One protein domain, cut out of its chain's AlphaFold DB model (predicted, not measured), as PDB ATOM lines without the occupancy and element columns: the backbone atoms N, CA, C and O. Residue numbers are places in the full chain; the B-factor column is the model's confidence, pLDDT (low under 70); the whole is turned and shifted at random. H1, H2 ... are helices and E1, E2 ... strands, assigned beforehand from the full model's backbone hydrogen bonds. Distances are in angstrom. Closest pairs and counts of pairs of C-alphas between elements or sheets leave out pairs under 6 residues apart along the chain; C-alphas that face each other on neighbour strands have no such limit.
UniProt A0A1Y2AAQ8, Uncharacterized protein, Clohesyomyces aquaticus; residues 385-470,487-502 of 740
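This is residues 385 to 470 and 487 to 502 of the 740 residues of an uncharacterized protein of Clohesyomyces aquaticus (UniProt A0A1Y2AAQ8). A four-stranded sheet, E1, E4, E6 and E5, forms the middle, with H1 over one face and H2 over the other. A small second sheet, E2, E3 and E7, packs on H2 through its edge strand E2. The printed part has 102 residues, with two named helices and seven named strands in the order E1 E2 E3 E4 H1 E5 H2 E6 E7. Both sheets are antiparallel, ordered E1 - E4 - E6 - E5 and E2 - E3 - E7, and the class is mixed. The whole is compact, with a radius of gyration of the C-alphas of 13.8 A and spans of 39 by 29 by 29 A.

In the larger sheet, E1 is residues 385 to 387, beginning at C-alpha 385 (147.303, 118.693, 145.953); E4 is 411 to 415, E6 488 to 494, 19.9 A long, and E5 444 to 448. H1 is residues 421 to 434, 19.9 A, and H2 452 to 467, 22.0 A. E2 is residues 392 to 394, E3 402 to 406, and E7 498 to 501, ending at C-alpha 501 (156.805, 92.348, 148.286).

Within hydrogen-bond range are N 386 and O 412 of E1 and E4, 2.9 A, N 413 and O 490 of E4 and E6, 2.8 A, and N 491 and O 447 of E6 and E5, 2.8 A. E4, H1 and E5 form a split strand-helix-strand unit, two strands running the same way with E6 between them, and its crossover is right-handed. H1 is on this sheet at a height of 8.7 A, only just over E6, with 3 C-alphas falling on it. H2 is on the opposite face, at 10.6 A, over E1, E4 and E6. H2 is also on the sheet E2 E3 E7; the closest C-alphas of E2 and H2, Phe 394 and Ala 461, are 5.6 A apart. E2 and E3 are a hairpin, with N 404 and O 394 at 2.9 A; N 500 and O 403 of E7 and E3 are at 2.8 A. In H1 and H2 every O i to N i+4 pair is within hydrogen-bond range.

The two C-alphas farthest apart, Lys 399 and Gly 436, are 41.3 A apart. Residues 471 to 486 are not printed, and C-alphas 470 and 487 are 26.1 A apart across the cut. Of the links printed whole, none is long. The model's mean pLDDT over the printed part is 90.7, with residues 468 to 470 under 70.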
ATOM      1  N   HIS A 385     146.112 119.263 146.595       93.69
ATOM      2  CA  HIS A 385     147.303 118.693 145.953       93.69
ATOM      3  C   HIS A 385     148.496 118.761 146.904       93.69
ATOM      4  O   HIS A 385     148.857 119.835 147.381       93.69
ATOM      5  N   ILE A 386     149.109 117.608 147.166       94.69
ATOM      6  CA  ILE A 386     150.257 117.454 148.056       94.69
ATOM      7  C   ILE A 386     151.426 116.890 147.232       94.69
ATOM      8  O   ILE A 386     151.396 115.708 146.869       94.69
ATOM      9  N   PRO A 387     152.455 117.697 146.908       94.94
ATOM     10  CA  PRO A 387     153.653 117.214 146.230       94.94
ATOM     11  C   PRO A 387     154.537 116.421 147.201       94.94
ATOM     12  O   PRO A 387     154.811 116.861 148.319       94.94
ATOM     13  N   LEU A 388     155.011 115.256 146.765       95.44
ATOM     14  CA  LEU A 388     155.773 114.308 147.578       95.44
ATOM     15  C   LEU A 388     157.201 114.140 147.022       95.44
ATOM     16  O   LEU A 388     157.447 114.409 145.843       95.44
ATOM     17  N   PRO A 389     158.186 113.753 147.856       94.69
ATOM     18  CA  PRO A 389     159.565 113.588 147.403       94.69
ATOM     19  C   PRO A 389     159.737 112.410 146.430       94.69
ATOM     20  O   PRO A 389     158.970 111.454 146.443       94.69
ATOM     21  N   ALA A 390     160.812 112.463 145.641       93.81
ATOM     22  CA  ALA A 390     161.387 111.286 144.990       93.81
ATOM     23  C   ALA A 390     161.787 110.226 146.035       93.81
ATOM     24  O   ALA A 390     162.234 110.581 147.131       93.81
ATOM     25  N   ASN A 391     161.669 108.946 145.682       95.19
ATOM     26  CA  ASN A 391     161.801 107.793 146.585       95.19
ATOM     27  C   ASN A 391     160.818 107.821 147.773       95.19
ATOM     28  O   ASN A 391     161.143 107.360 148.867       95.19
ATOM     29  N   PHE A 392     159.614 108.371 147.582       96.50
ATOM     30  CA  PHE A 392     158.539 108.247 148.568       96.50
ATOM     31  C   PHE A 392     158.080 106.785 148.665       96.50
ATOM     32  O   PHE A 392     157.912 106.117 147.642       96.50
ATOM     33  N   THR A 393     157.855 106.303 149.889       95.69
ATOM     34  CA  THR A 393     157.401 104.937 150.168       95.69
ATOM     35  C   THR A 393     156.220 104.931 151.136       95.69
ATOM     36  O   THR A 393     156.154 105.742 152.062       95.69
ATOM     37  N   PHE A 394     155.278 104.006 150.940       95.44
ATOM     38  CA  PHE A 394     154.233 103.698 151.924       95.44
ATOM     39  C   PHE A 394     153.804 102.228 151.840       95.44
ATOM     40  O   PHE A 394     153.972 101.593 150.795       95.44
ATOM     41  N   SER A 395     153.240 101.695 152.928       94.88
ATOM     42  CA  SER A 395     152.593 100.380 152.917       94.88
ATOM     43  C   SER A 395     151.105 100.531 152.597       94.88
ATOM     44  O   SER A 395     150.413 101.258 153.309       94.88
ATOM     45  N   PRO A 396     150.569  99.861 151.562       89.75
ATOM     46  CA  PRO A 396     149.141  99.892 151.264       89.75
ATOM     47  C   PRO A 396     148.319  98.976 152.190       89.75
ATOM     48  O   PRO A 396     147.095  99.079 152.211       89.75
ATOM     49  N   SER A 397     148.962  98.073 152.937       88.06
ATOM     50  CA  SER A 397     148.306  97.072 153.792       88.06
ATOM     51  C   SER A 397     148.586  97.250 155.287       88.06
ATOM     52  O   SER A 397     148.164  96.410 156.077       88.06
ATOM     53  N   GLY A 398     149.346  98.274 155.685       83.69
ATOM     54  CA  GLY A 398     149.880  98.427 157.046       83.69
ATOM     55  C   GLY A 398     151.055  97.497 157.364       83.69
ATOM     56  O   GLY A 398     151.927  97.865 158.149       83.69
ATOM     57  N   LYS A 399     151.148  96.329 156.714       86.81
ATOM     58  CA  LYS A 399     152.269  95.398 156.898       86.81
ATOM     59  C   LYS A 399     153.581  95.984 156.353       86.81
ATOM     60  O   LYS A 399     153.584  96.488 155.225       86.81
ATOM     61  N   PRO A 400     154.713  95.858 157.074       79.50
ATOM     62  CA  PRO A 400     156.015  96.339 156.601       79.50
ATOM     63  C   PRO A 400     156.530  95.572 155.372       79.50
ATOM     64  O   PRO A 400     157.354  96.100 154.632       79.50
ATOM     65  N   THR A 401     156.023  94.360 155.130       82.25
ATOM     66  CA  THR A 401     156.414  93.481 154.018       82.25
ATOM     67  C   THR A 401     155.815  93.865 152.665       82.25
ATOM     68  O   THR A 401     156.246  93.357 151.635       82.25
ATOM     69  N   SER A 402     154.854  94.794 152.626       88.62
ATOM     70  CA  SER A 402     154.333  95.354 151.378       88.62
ATOM     71  C   SER A 402     154.640  96.844 151.325       88.62
ATOM     72  O   SER A 402     154.065  97.620 152.084       88.62
ATOM     73  N   LEU A 403     155.541  97.258 150.433       93.00
ATOM     74  CA  LEU A 403     155.916  98.660 150.244       93.00
ATOM     75  C   LEU A 403     155.803  99.060 148.773       93.00
ATOM     76  O   LEU A 403     156.352  98.406 147.886       93.00
ATOM     77  N   VAL A 404     155.119 100.175 148.519       95.19
ATOM     78  CA  VAL A 404     155.075 100.818 147.201       95.19
ATOM     79  C   VAL A 404     156.061 101.979 147.199       95.19
ATOM     80  O   VAL A 404     155.895 102.928 147.969       95.19
ATOM     81  N   THR A 405     157.068 101.901 146.332       96.19
ATOM     82  CA  THR A 405     158.127 102.902 146.161       96.19
ATOM     83  C   THR A 405     157.937 103.659 144.853       96.19
ATOM     84  O   THR A 405     157.809 103.054 143.787       96.19
ATOM     85  N   PHE A 406     157.991 104.987 144.928       96.50
ATOM     86  CA  PHE A 406     157.932 105.899 143.784       96.50
ATOM     87  C   PHE A 406     159.301 106.576 143.609       96.50
ATOM     88  O   PHE A 406     159.624 107.468 144.397       96.50
ATOM     89  N   PRO A 407     160.141 106.162 142.640       93.50
ATOM     90  CA  PRO A 407     161.463 106.755 142.433       93.50
ATOM     91  C   PRO A 407     161.359 108.182 141.887       93.50
ATOM     92  O   PRO A 407     162.020 109.090 142.397       93.50
ATOM     93  N   SER A 408     160.498 108.401 140.889       93.94
ATOM     94  CA  SER A 408     160.137 109.722 140.377       93.94
ATOM     95  C   SER A 408     159.312 110.548 141.369       93.94
ATOM     96  O   SER A 408     158.968 110.126 142.473       93.94
ATOM     97  N   TRP A 409     159.031 111.796 140.990       91.94
ATOM     98  CA  TRP A 409     158.220 112.698 141.802       91.94
ATOM     99  C   TRP A 409     156.762 112.244 141.767       91.94
ATOM    100  O   TRP A 409     156.153 112.143 140.701       91.94
ATOM    101  N   VAL A 410     156.197 112.018 142.947       95.56
ATOM    102  CA  VAL A 410     154.811 111.592 143.137       95.56
ATOM    103  C   VAL A 410     153.995 112.716 143.789       95.56
ATOM    104  O   VAL A 410     154.527 113.673 144.352       95.56
ATOM    105  N   SER A 411     152.677 112.672 143.646       96.00
ATOM    106  CA  SER A 411     151.741 113.633 144.229       96.00
ATOM    107  C   SER A 411     150.494 112.920 144.724       96.00
ATOM    108  O   SER A 411     149.901 112.134 143.988       96.00
ATOM    109  N   ALA A 412     150.061 113.226 145.945       96.06
ATOM    110  CA  ALA A 412     148.723 112.865 146.396       96.06
ATOM    111  C   ALA A 412     147.744 113.979 146.000       96.06
ATOM    112  O   ALA A 412     148.038 115.165 146.158       96.06
ATOM    113  N   VAL A 413     146.583 113.597 145.473       95.38
ATOM    114  CA  VAL A 413     145.473 114.501 145.169       95.38
ATOM    115  C   VAL A 413     144.221 113.971 145.856       95.38
ATOM    116  O   VAL A 413     143.750 112.880 145.535       95.38
ATOM    117  N   HIS A 414     143.697 114.733 146.810       94.38
ATOM    118  CA  HIS A 414     142.505 114.392 147.583       94.38
ATOM    119  C   HIS A 414     141.331 115.284 147.165       94.38
ATOM    120  O   HIS A 414     141.431 116.510 147.178       94.38
ATOM    121  N   PHE A 415     140.212 114.666 146.793       93.12
ATOM    122  CA  PHE A 415     138.976 115.339 146.396       93.12
ATOM    123  C   PHE A 415     137.916 115.151 147.495       93.12
ATOM    124  O   PHE A 415     137.234 114.122 147.460       93.12
ATOM    125  N   PRO A 416     137.735 116.095 148.441       90.00
ATOM    126  CA  PRO A 416     136.852 115.909 149.602       90.00
ATOM    127  C   PRO A 416     135.387 115.654 149.215       90.00
ATOM    128  O   PRO A 416     134.719 114.800 149.787       90.00
ATOM    129  N   ASN A 417     134.904 116.300 148.148       89.62
ATOM    130  CA  ASN A 417     133.533 116.116 147.652       89.62
ATOM    131  C   ASN A 417     133.366 114.893 146.718       89.62
ATOM    132  O   ASN A 417     132.330 114.757 146.074       89.62
ATOM    133  N   GLY A 418     134.387 114.033 146.601       89.19
ATOM    134  CA  GLY A 418     134.414 112.885 145.690       89.19
ATOM    135  C   GLY A 418     134.717 113.274 144.238       89.19
ATOM    136  O   GLY A 418     133.838 113.688 143.489       89.19
ATOM    137  N   GLY A 419     135.975 113.112 143.817       86.88
ATOM    138  CA  GLY A 419     136.418 113.366 142.439       86.88
ATOM    139  C   GLY A 419     136.516 112.093 141.595       86.88
ATOM    140  O   GLY A 419     136.849 111.029 142.118       86.88
ATOM    141  N   THR A 420     136.259 112.184 140.290       89.94
ATOM    142  CA  THR A 420     136.478 111.077 139.341       89.94
ATOM    143  C   THR A 420     137.891 111.105 138.750       89.94
ATOM    144  O   THR A 420     138.535 112.155 138.671       89.94
ATOM    145  N   ARG A 421     138.367 109.953 138.250       90.25
ATOM    146  CA  ARG A 421     139.640 109.871 137.509       90.25
ATOM    147  C   ARG A 421     139.668 110.834 136.317       90.25
ATOM    148  O   ARG A 421     140.710 111.419 136.041       90.25
ATOM    149  N   ASP A 422     138.537 111.040 135.649       91.75
ATOM    150  CA  ASP A 422     138.443 111.914 134.475       91.75
ATOM    151  C   ASP A 422     138.499 113.404 134.838       91.75
ATOM    152  O   ASP A 422     139.073 114.192 134.090       91.75
ATOM    153  N   GLN A 423     137.986 113.796 136.011       91.94
ATOM    154  CA  GLN A 423     138.167 115.152 136.547       91.94
ATOM    155  C   GLN A 423     139.639 115.417 136.891       91.94
ATOM    156  O   GLN A 423     140.173 116.464 136.526       91.94
ATOM    157  N   LEU A 424     140.321 114.446 137.512       94.00
ATOM    158  CA  LEU A 424     141.764 114.508 137.768       94.00
ATOM    159  C   LEU A 424     142.571 114.588 136.460       94.00
ATOM    160  O   LEU A 424     143.432 115.452 136.325       94.00
ATOM    161  N   LEU A 425     142.263 113.744 135.471       94.12
ATOM    162  CA  LEU A 425     142.899 113.777 134.149       94.12
ATOM    163  C   LEU A 425     142.633 115.092 133.405       94.12
ATOM    164  O   LEU A 425     143.537 115.610 132.755       94.12
ATOM    165  N   GLY A 426     141.427 115.653 133.513       93.44
ATOM    166  CA  GLY A 426     141.083 116.965 132.964       93.44
ATOM    167  C   GLY A 426     141.892 118.092 133.606       93.44
ATOM    168  O   GLY A 426     142.459 118.919 132.892       93.44
ATOM    169  N   HIS A 427     142.013 118.086 134.938       91.12
ATOM    170  CA  HIS A 427     142.825 119.061 135.663       91.12
ATOM    171  C   HIS A 427     144.316 118.947 135.308       91.12
ATOM    172  O   HIS A 427     144.933 119.943 134.931       91.12
ATOM    173  N   LEU A 428     144.883 117.737 135.352       92.44
ATOM    174  CA  LEU A 428     146.280 117.495 134.980       92.44
ATOM    175  C   LEU A 428     146.552 117.915 133.529       92.44
ATOM    176  O   LEU A 428     147.538 118.600 133.270       92.44
ATOM    177  N   ARG A 429     145.658 117.593 132.585       93.94
ATOM    178  CA  ARG A 429     145.785 118.013 131.181       93.94
ATOM    179  C   ARG A 429     145.831 119.537 131.044       93.94
ATOM    180  O   ARG A 429     146.697 120.038 130.333       93.94
ATOM    181  N   ALA A 430     144.966 120.264 131.754       91.50
ATOM    182  CA  ALA A 430     144.976 121.729 131.769       91.50
ATOM    183  C   ALA A 430     146.251 122.308 132.420       91.50
ATOM    184  O   ALA A 430     146.803 123.293 131.928       91.50
ATOM    185  N   TRP A 431     146.759 121.681 133.486       89.31
ATOM    186  CA  TRP A 431     147.991 122.090 134.172       89.31
ATOM    187  C   TRP A 431     149.250 121.867 133.317       89.31
ATOM    188  O   TRP A 431     150.088 122.759 133.202       89.31
ATOM    189  N   PHE A 432     149.370 120.727 132.633       90.00
ATOM    190  CA  PHE A 432     150.462 120.497 131.677       90.00
ATOM    191  C   PHE A 432     150.367 121.441 130.463       90.00
ATOM    192  O   PHE A 432     151.391 121.963 130.018       90.00
ATOM    193  N   GLN A 433     149.157 121.731 129.970       92.38
ATOM    194  CA  GLN A 433     148.945 122.690 128.879       92.38
ATOM    195  C   GLN A 433     149.346 124.124 129.261       92.38
ATOM    196  O   GLN A 433     150.006 124.787 128.463       92.38
ATOM    197  N   SER A 434     149.034 124.598 130.474       92.56
ATOM    198  CA  SER A 434     149.467 125.930 130.934       92.56
ATOM    199  C   SER A 434     150.979 126.020 131.191       92.56
ATOM    200  O   SER A 434     151.565 127.090 131.046       92.56
ATOM    201  N   GLN A 435     151.636 124.888 131.466       91.19
ATOM    202  CA  GLN A 435     153.098 124.739 131.483       91.19
ATOM    203  C   GLN A 435     153.728 124.645 130.074       91.19
ATOM    204  O   GLN A 435     154.946 124.498 129.963       91.19
ATOM    205  N   GLY A 436     152.935 124.685 128.995       93.62
ATOM    206  CA  GLY A 436     153.416 124.530 127.615       93.62
ATOM    207  C   GLY A 436     153.917 123.120 127.276       93.62
ATOM    208  O   GLY A 436     154.700 122.958 126.341       93.62
ATOM    209  N   ARG A 437     153.508 122.097 128.039       91.38
ATOM    210  CA  ARG A 437     153.958 120.704 127.895       91.38
ATOM    211  C   ARG A 437     152.872 119.829 127.271       91.38
ATOM    212  O   ARG A 437     151.690 119.955 127.583       91.38
ATOM    213  N   SER A 438     153.284 118.880 126.435       90.81
ATOM    214  CA  SER A 438     152.410 117.814 125.943       90.81
ATOM    215  C   SER A 438     152.009 116.880 127.088       90.81
ATOM    216  O   SER A 438     152.867 116.269 127.718       90.81
ATOM    217  N   PHE A 439     150.707 116.749 127.338       91.56
ATOM    218  CA  PHE A 439     150.162 115.805 128.313       91.56
ATOM    219  C   PHE A 439     149.885 114.451 127.651       91.56
ATOM    220  O   PHE A 439     148.848 114.286 127.002       91.56
ATOM    221  N   ASN A 440     150.792 113.488 127.822       91.75
ATOM    222  CA  ASN A 440     150.515 112.090 127.506       91.75
ATOM    223  C   ASN A 440     149.892 111.398 128.728       91.75
ATOM    224  O   ASN A 440     150.399 111.510 129.842       91.75
ATOM    225  N   THR A 441     148.799 110.665 128.524       89.06
ATOM    226  CA  THR A 441     148.158 109.868 129.580       89.06
ATOM    227  C   THR A 441     148.873 108.551 129.867       89.06
ATOM    228  O   THR A 441     148.616 107.958 130.908       89.06
ATOM    229  N   GLU A 442     149.739 108.084 128.966       91.81
ATOM    230  CA  GLU A 442     150.484 106.828 129.136       91.81
ATOM    231  C   GLU A 442     151.734 106.989 130.018       91.81
ATOM    232  O   GLU A 442     152.193 106.012 130.602       91.81
ATOM    233  N   ASP A 443     152.235 108.221 130.173       91.12
ATOM    234  CA  ASP A 443     153.430 108.549 130.969       91.12
ATOM    235  C   ASP A 443     153.135 108.666 132.482       91.12
ATOM    236  O   ASP A 443     154.050 108.872 133.282       91.12
ATOM    237  N   LEU A 444     151.862 108.553 132.888       93.62
ATOM    238  CA  LEU A 444     151.397 108.785 134.256       93.62
ATOM    239  C   LEU A 444     150.659 107.573 134.826       93.62
ATOM    240  O   LEU A 444     149.618 107.155 134.312       93.62
ATOM    241  N   ASN A 445     151.135 107.074 135.964       94.44
ATOM    242  CA  ASN A 445     150.372 106.140 136.780       94.44
ATOM    243  C   ASN A 445     149.424 106.925 137.704       94.44
ATOM    244  O   ASN A 445     149.824 107.898 138.345       94.44
ATOM    245  N   ILE A 446     148.158 106.502 137.772       95.31
ATOM    246  CA  ILE A 446     147.142 107.081 138.659       95.31
ATOM    247  C   ILE A 446     146.534 105.947 139.481       95.31
ATOM    248  O   ILE A 446     145.640 105.232 139.017       95.31
ATOM    249  N   MET A 447     147.015 105.798 140.712       95.06
ATOM    250  CA  MET A 447     146.534 104.802 141.662       95.06
ATOM    251  C   MET A 447     145.502 105.438 142.597       95.06
ATOM    252  O   MET A 447     145.843 106.218 143.485       95.06
ATOM    253  N   GLN A 448     144.227 105.097 142.408       94.81
ATOM    254  CA  GLN A 448     143.181 105.451 143.368       94.81
ATOM    255  C   GLN A 448     143.393 104.674 144.672       94.81
ATOM    256  O   GLN A 448     143.569 103.454 144.657       94.81
ATOM    257  N   VAL A 449     143.329 105.378 145.798       94.38
ATOM    258  CA  VAL A 449     143.318 104.799 147.141       94.38
ATOM    259  C   VAL A 449     141.933 104.193 147.375       94.38
ATOM    260  O   VAL A 449     140.930 104.900 147.306       94.38
ATOM    261  N   ARG A 450     141.857 102.867 147.563       91.06
ATOM    262  CA  ARG A 450     140.579 102.121 147.553       91.06
ATOM    263  C   ARG A 450     140.029 101.752 148.929       91.06
ATOM    264  O   ARG A 450     138.862 101.391 149.020       91.06
ATOM    265  N   THR A 451     140.852 101.787 149.973       90.94
ATOM    266  CA  THR A 451     140.462 101.387 151.332       90.94
ATOM    267  C   THR A 451     140.885 102.450 152.337       90.94
ATOM    268  O   THR A 451     141.873 103.154 152.122       90.94
ATOM    269  N   ARG A 452     140.166 102.537 153.465       87.50
ATOM    270  CA  ARG A 452     140.532 103.437 154.573       87.50
ATOM    271  C   ARG A 452     141.930 103.127 155.122       87.50
ATOM    272  O   ARG A 452     142.669 104.054 155.413       87.50
ATOM    273  N   VAL A 453     142.326 101.850 155.160       90.00
ATOM    274  CA  VAL A 453     143.676 101.418 155.575       90.00
ATOM    275  C   VAL A 453     144.759 101.980 154.643       90.00
ATOM    276  O   VAL A 453     145.716 102.581 155.124       90.00
ATOM    277  N   MET A 454     144.580 101.875 153.317       92.69
ATOM    278  CA  MET A 454     145.507 102.487 152.353       92.69
ATOM    279  C   MET A 454     145.574 104.013 152.514       92.69
ATOM    280  O   MET A 454     146.641 104.593 152.338       92.69
ATOM    281  N   GLU A 455     144.451 104.674 152.815       92.12
ATOM    282  CA  GLU A 455     144.414 106.127 153.017       92.12
ATOM    283  C   GLU A 455     145.104 106.548 154.317       92.12
ATOM    284  O   GLU A 455     145.886 107.494 154.309       92.12
ATOM    285  N   PHE A 456     144.873 105.825 155.410       90.25
ATOM    286  CA  PHE A 456     145.479 106.073 156.716       90.25
ATOM    287  C   PHE A 456     147.000 105.887 156.682       90.25
ATOM    288  O   PHE A 456     147.741 106.764 157.130       90.25
ATOM    289  N   GLU A 457     147.495 104.808 156.069       93.12
ATOM    290  CA  GLU A 457     148.938 104.604 155.906       93.12
ATOM    291  C   GLU A 457     149.572 105.571 154.904       93.12
ATOM    292  O   GLU A 457     150.703 106.016 155.121       93.12
ATOM    293  N   LEU A 458     148.844 105.994 153.865       94.25
ATOM    294  CA  LEU A 458     149.283 107.090 153.001       94.25
ATOM    295  C   LEU A 458     149.380 108.411 153.785       94.25
ATOM    296  O   LEU A 458     150.418 109.070 153.714       94.25
ATOM    297  N   LYS A 459     148.367 108.777 154.587       91.81
ATOM    298  CA  LYS A 459     148.400 109.952 155.481       91.81
ATOM    299  C   LYS A 459     149.593 109.872 156.445       91.81
ATOM    300  O   LYS A 459     150.374 110.821 156.516       91.81
ATOM    301  N   LYS A 460     149.815 108.732 157.115       91.56
ATOM    302  CA  LYS A 460     150.977 108.479 157.997       91.56
ATOM    303  C   LYS A 460     152.315 108.590 157.261       91.56
ATOM    304  O   LYS A 460     153.272 109.149 157.798       91.56
ATOM    305  N   ALA A 461     152.434 108.039 156.055       93.75
ATOM    306  CA  ALA A 461     153.656 108.114 155.252       93.75
ATOM    307  C   ALA A 461     153.945 109.545 154.779       93.75
ATOM    308  O   ALA A 461     155.078 110.008 154.886       93.75
ATOM    309  N   ILE A 462     152.923 110.288 154.350       93.56
ATOM    310  CA  ILE A 462     153.049 111.696 153.953       93.56
ATOM    311  C   ILE A 462     153.394 112.568 155.164       93.56
ATOM    312  O   ILE A 462     154.323 113.368 155.088       93.56
ATOM    313  N   ALA A 463     152.752 112.358 156.315       89.56
ATOM    314  CA  ALA A 463     153.112 113.034 157.559       89.56
ATOM    315  C   ALA A 463     154.579 112.772 157.951       89.56
ATOM    316  O   ALA A 463     155.279 113.710 158.327       89.56
ATOM    317  N   ARG A 464     155.083 111.536 157.805       90.69
ATOM    318  CA  ARG A 464     156.513 111.209 157.984       90.69
ATOM    319  C   ARG A 464     157.404 111.942 156.968       90.69
ATOM    320  O   ARG A 464     158.386 112.561 157.366       90.69
ATOM    321  N   ALA A 465     157.050 111.922 155.683       89.75
ATOM    322  CA  ALA A 465     157.834 112.511 154.590       89.75
ATOM    323  C   ALA A 465     157.832 114.054 154.547       89.75
ATOM    324  O   ALA A 465     158.727 114.650 153.946       89.75
ATOM    325  N   LEU A 466     156.845 114.705 155.173       86.00
ATOM    326  CA  LEU A 466     156.792 116.161 155.327       86.00
ATOM    327  C   LEU A 466     157.454 116.623 156.634       86.00
ATOM    328  O   LEU A 466     158.226 117.578 156.593       86.00
ATOM    329  N   LYS A 467     157.267 115.909 157.759       82.06
ATOM    330  CA  LYS A 467     157.935 116.213 159.047       82.06
ATOM    331  C   LYS A 467     159.469 116.169 158.973       82.06
ATOM    332  O   LYS A 467     160.129 116.816 159.776       82.06
ATOM    333  N   THR A 468     160.051 115.439 158.019       61.91
ATOM    334  CA  THR A 468     161.507 115.436 157.763       61.91
ATOM    335  C   THR A 468     162.000 116.626 156.932       61.91
ATOM    336  O   THR A 468     163.208 116.843 156.858       61.91
ATOM    337  N   LYS A 469     161.099 117.407 156.320       56.00
ATOM    338  CA  LYS A 469     161.422 118.623 155.553       56.00
ATOM    339  C   LYS A 469     161.039 119.918 156.262       56.00
ATOM    340  O   LYS A 469     161.712 120.922 156.045       56.00
ATOM    341  N   THR A 470     159.996 119.922 157.091       44.97
ATOM    342  CA  THR A 470     159.568 121.118 157.825       44.97
ATOM    343  C   THR A 470     160.455 121.388 159.042       44.97
ATOM    344  O   THR A 470     160.104 121.129 160.193       44.97
ATOM    345  N   GLY A 487     135.834 111.747 150.789       86.31
ATOM    346  CA  GLY A 487     136.558 112.101 149.573       86.31
ATOM    347  C   GLY A 487     137.082 110.910 148.772       86.31
ATOM    348  O   GLY A 487     136.961 109.759 149.176       86.31
ATOM    349  N   ASN A 488     137.686 111.206 147.619       92.94
ATOM    350  CA  ASN A 488     138.500 110.256 146.853       92.94
ATOM    351  C   ASN A 488     139.956 110.728 146.855       92.94
ATOM    352  O   ASN A 488     140.242 111.819 146.357       92.94
ATOM    353  N   THR A 489     140.878 109.894 147.334       94.62
ATOM    354  CA  THR A 489     142.323 110.153 147.246       94.62
ATOM    355  C   THR A 489     142.941 109.371 146.089       94.62
ATOM    356  O   THR A 489     142.692 108.180 145.908       94.62
ATOM    357  N   CYS A 490     143.755 110.045 145.280       96.19
ATOM    358  CA  CYS A 490     144.499 109.468 144.165       96.19
ATOM    359  C   CYS A 490     145.986 109.802 144.296       96.19
ATOM    360  O   CYS A 490     146.348 110.949 144.545       96.19
ATOM    361  N   ILE A 491     146.845 108.812 144.075       96.38
ATOM    362  CA  ILE A 491     148.288 109.002 143.928       96.38
ATOM    363  C   ILE A 491     148.602 109.110 142.434       96.38
ATOM    364  O   ILE A 491     148.182 108.258 141.652       96.38
ATOM    365  N   VAL A 492     149.332 110.154 142.046       96.38
ATOM    366  CA  VAL A 492     149.784 110.423 140.674       96.38
ATOM    367  C   VAL A 492     151.310 110.393 140.646       96.38
ATOM    368  O   VAL A 492     151.950 111.169 141.354       96.38
ATOM    369  N   SER A 493     151.892 109.518 139.831       96.19
ATOM    370  CA  SER A 493     153.344 109.361 139.663       96.19
ATOM    371  C   SER A 493     153.717 109.168 138.192       96.19
ATOM    372  O   SER A 493     152.841 109.047 137.332       96.19
ATOM    373  N   GLY A 494     155.017 109.069 137.903       92.94
ATOM    374  CA  GLY A 494     155.482 108.460 136.657       92.94
ATOM    375  C   GLY A 494     155.087 106.980 136.539       92.94
ATOM    376  O   GLY A 494     154.478 106.392 137.442       92.94
ATOM    377  N   THR A 495     155.437 106.372 135.406       91.19
ATOM    378  CA  THR A 495     155.272 104.930 135.143       91.19
ATOM    379  C   THR A 495     156.239 104.048 135.939       91.19
ATOM    380  O   THR A 495     156.024 102.840 136.040       91.19
ATOM    381  N   ASP A 496     157.277 104.634 136.532       90.19
ATOM    382  CA  ASP A 496     158.184 103.994 137.472       90.19
ATOM    383  C   ASP A 496     157.540 103.884 138.863       90.19
ATOM    384  O   ASP A 496     157.512 104.826 139.651       90.19
ATOM    385  N   VAL A 497     157.013 102.699 139.169       91.19
ATOM    386  CA  VAL A 497     156.543 102.331 140.510       91.19
ATOM    387  C   VAL A 497     157.050 100.931 140.822       91.19
ATOM    388  O   VAL A 497     156.804  99.998 140.054       91.19
ATOM    389  N   TYR A 498     157.751 100.779 141.943       92.75
ATOM    390  CA  TYR A 498     158.230  99.485 142.418       92.75
ATOM    391  C   TYR A 498     157.345  98.979 143.552       92.75
ATOM    392  O   TYR A 498     157.091  99.684 144.529       92.75
ATOM    393  N   PHE A 499     156.894  97.735 143.420       91.75
ATOM    394  CA  PHE A 499     156.201  97.006 144.471       91.75
ATOM    395  C   PHE A 499     157.213  96.072 145.121       91.75
ATOM    396  O   PHE A 499     157.603  95.065 144.532       91.75
ATOM    397  N   HIS A 500     157.658  96.423 146.322       88.81
ATOM    398  CA  HIS A 500     158.432  95.525 147.161       88.81
ATOM    399  C   HIS A 500     157.431  94.668 147.927       88.81
ATOM    400  O   HIS A 500     156.836  95.113 148.910       88.81
ATOM    401  N   VAL A 501     157.216  93.455 147.430       82.94
ATOM    402  CA  VAL A 501     156.805  92.348 148.286       82.94
ATOM    403  C   VAL A 501     158.102  91.824 148.883       82.94
ATOM    404  O   VAL A 501     158.951  91.313 148.156       82.94
ATOM    405  N   VAL A 502     158.289  92.035 150.181       73.69
ATOM    406  CA  VAL A 502     159.154  91.160 150.965       73.69
ATOM    407  C   VAL A 502     158.353  89.874 151.085       73.69
ATOM    408  O   VAL A 502     157.300  89.859 151.721       73.69
TER     409      VAL A 502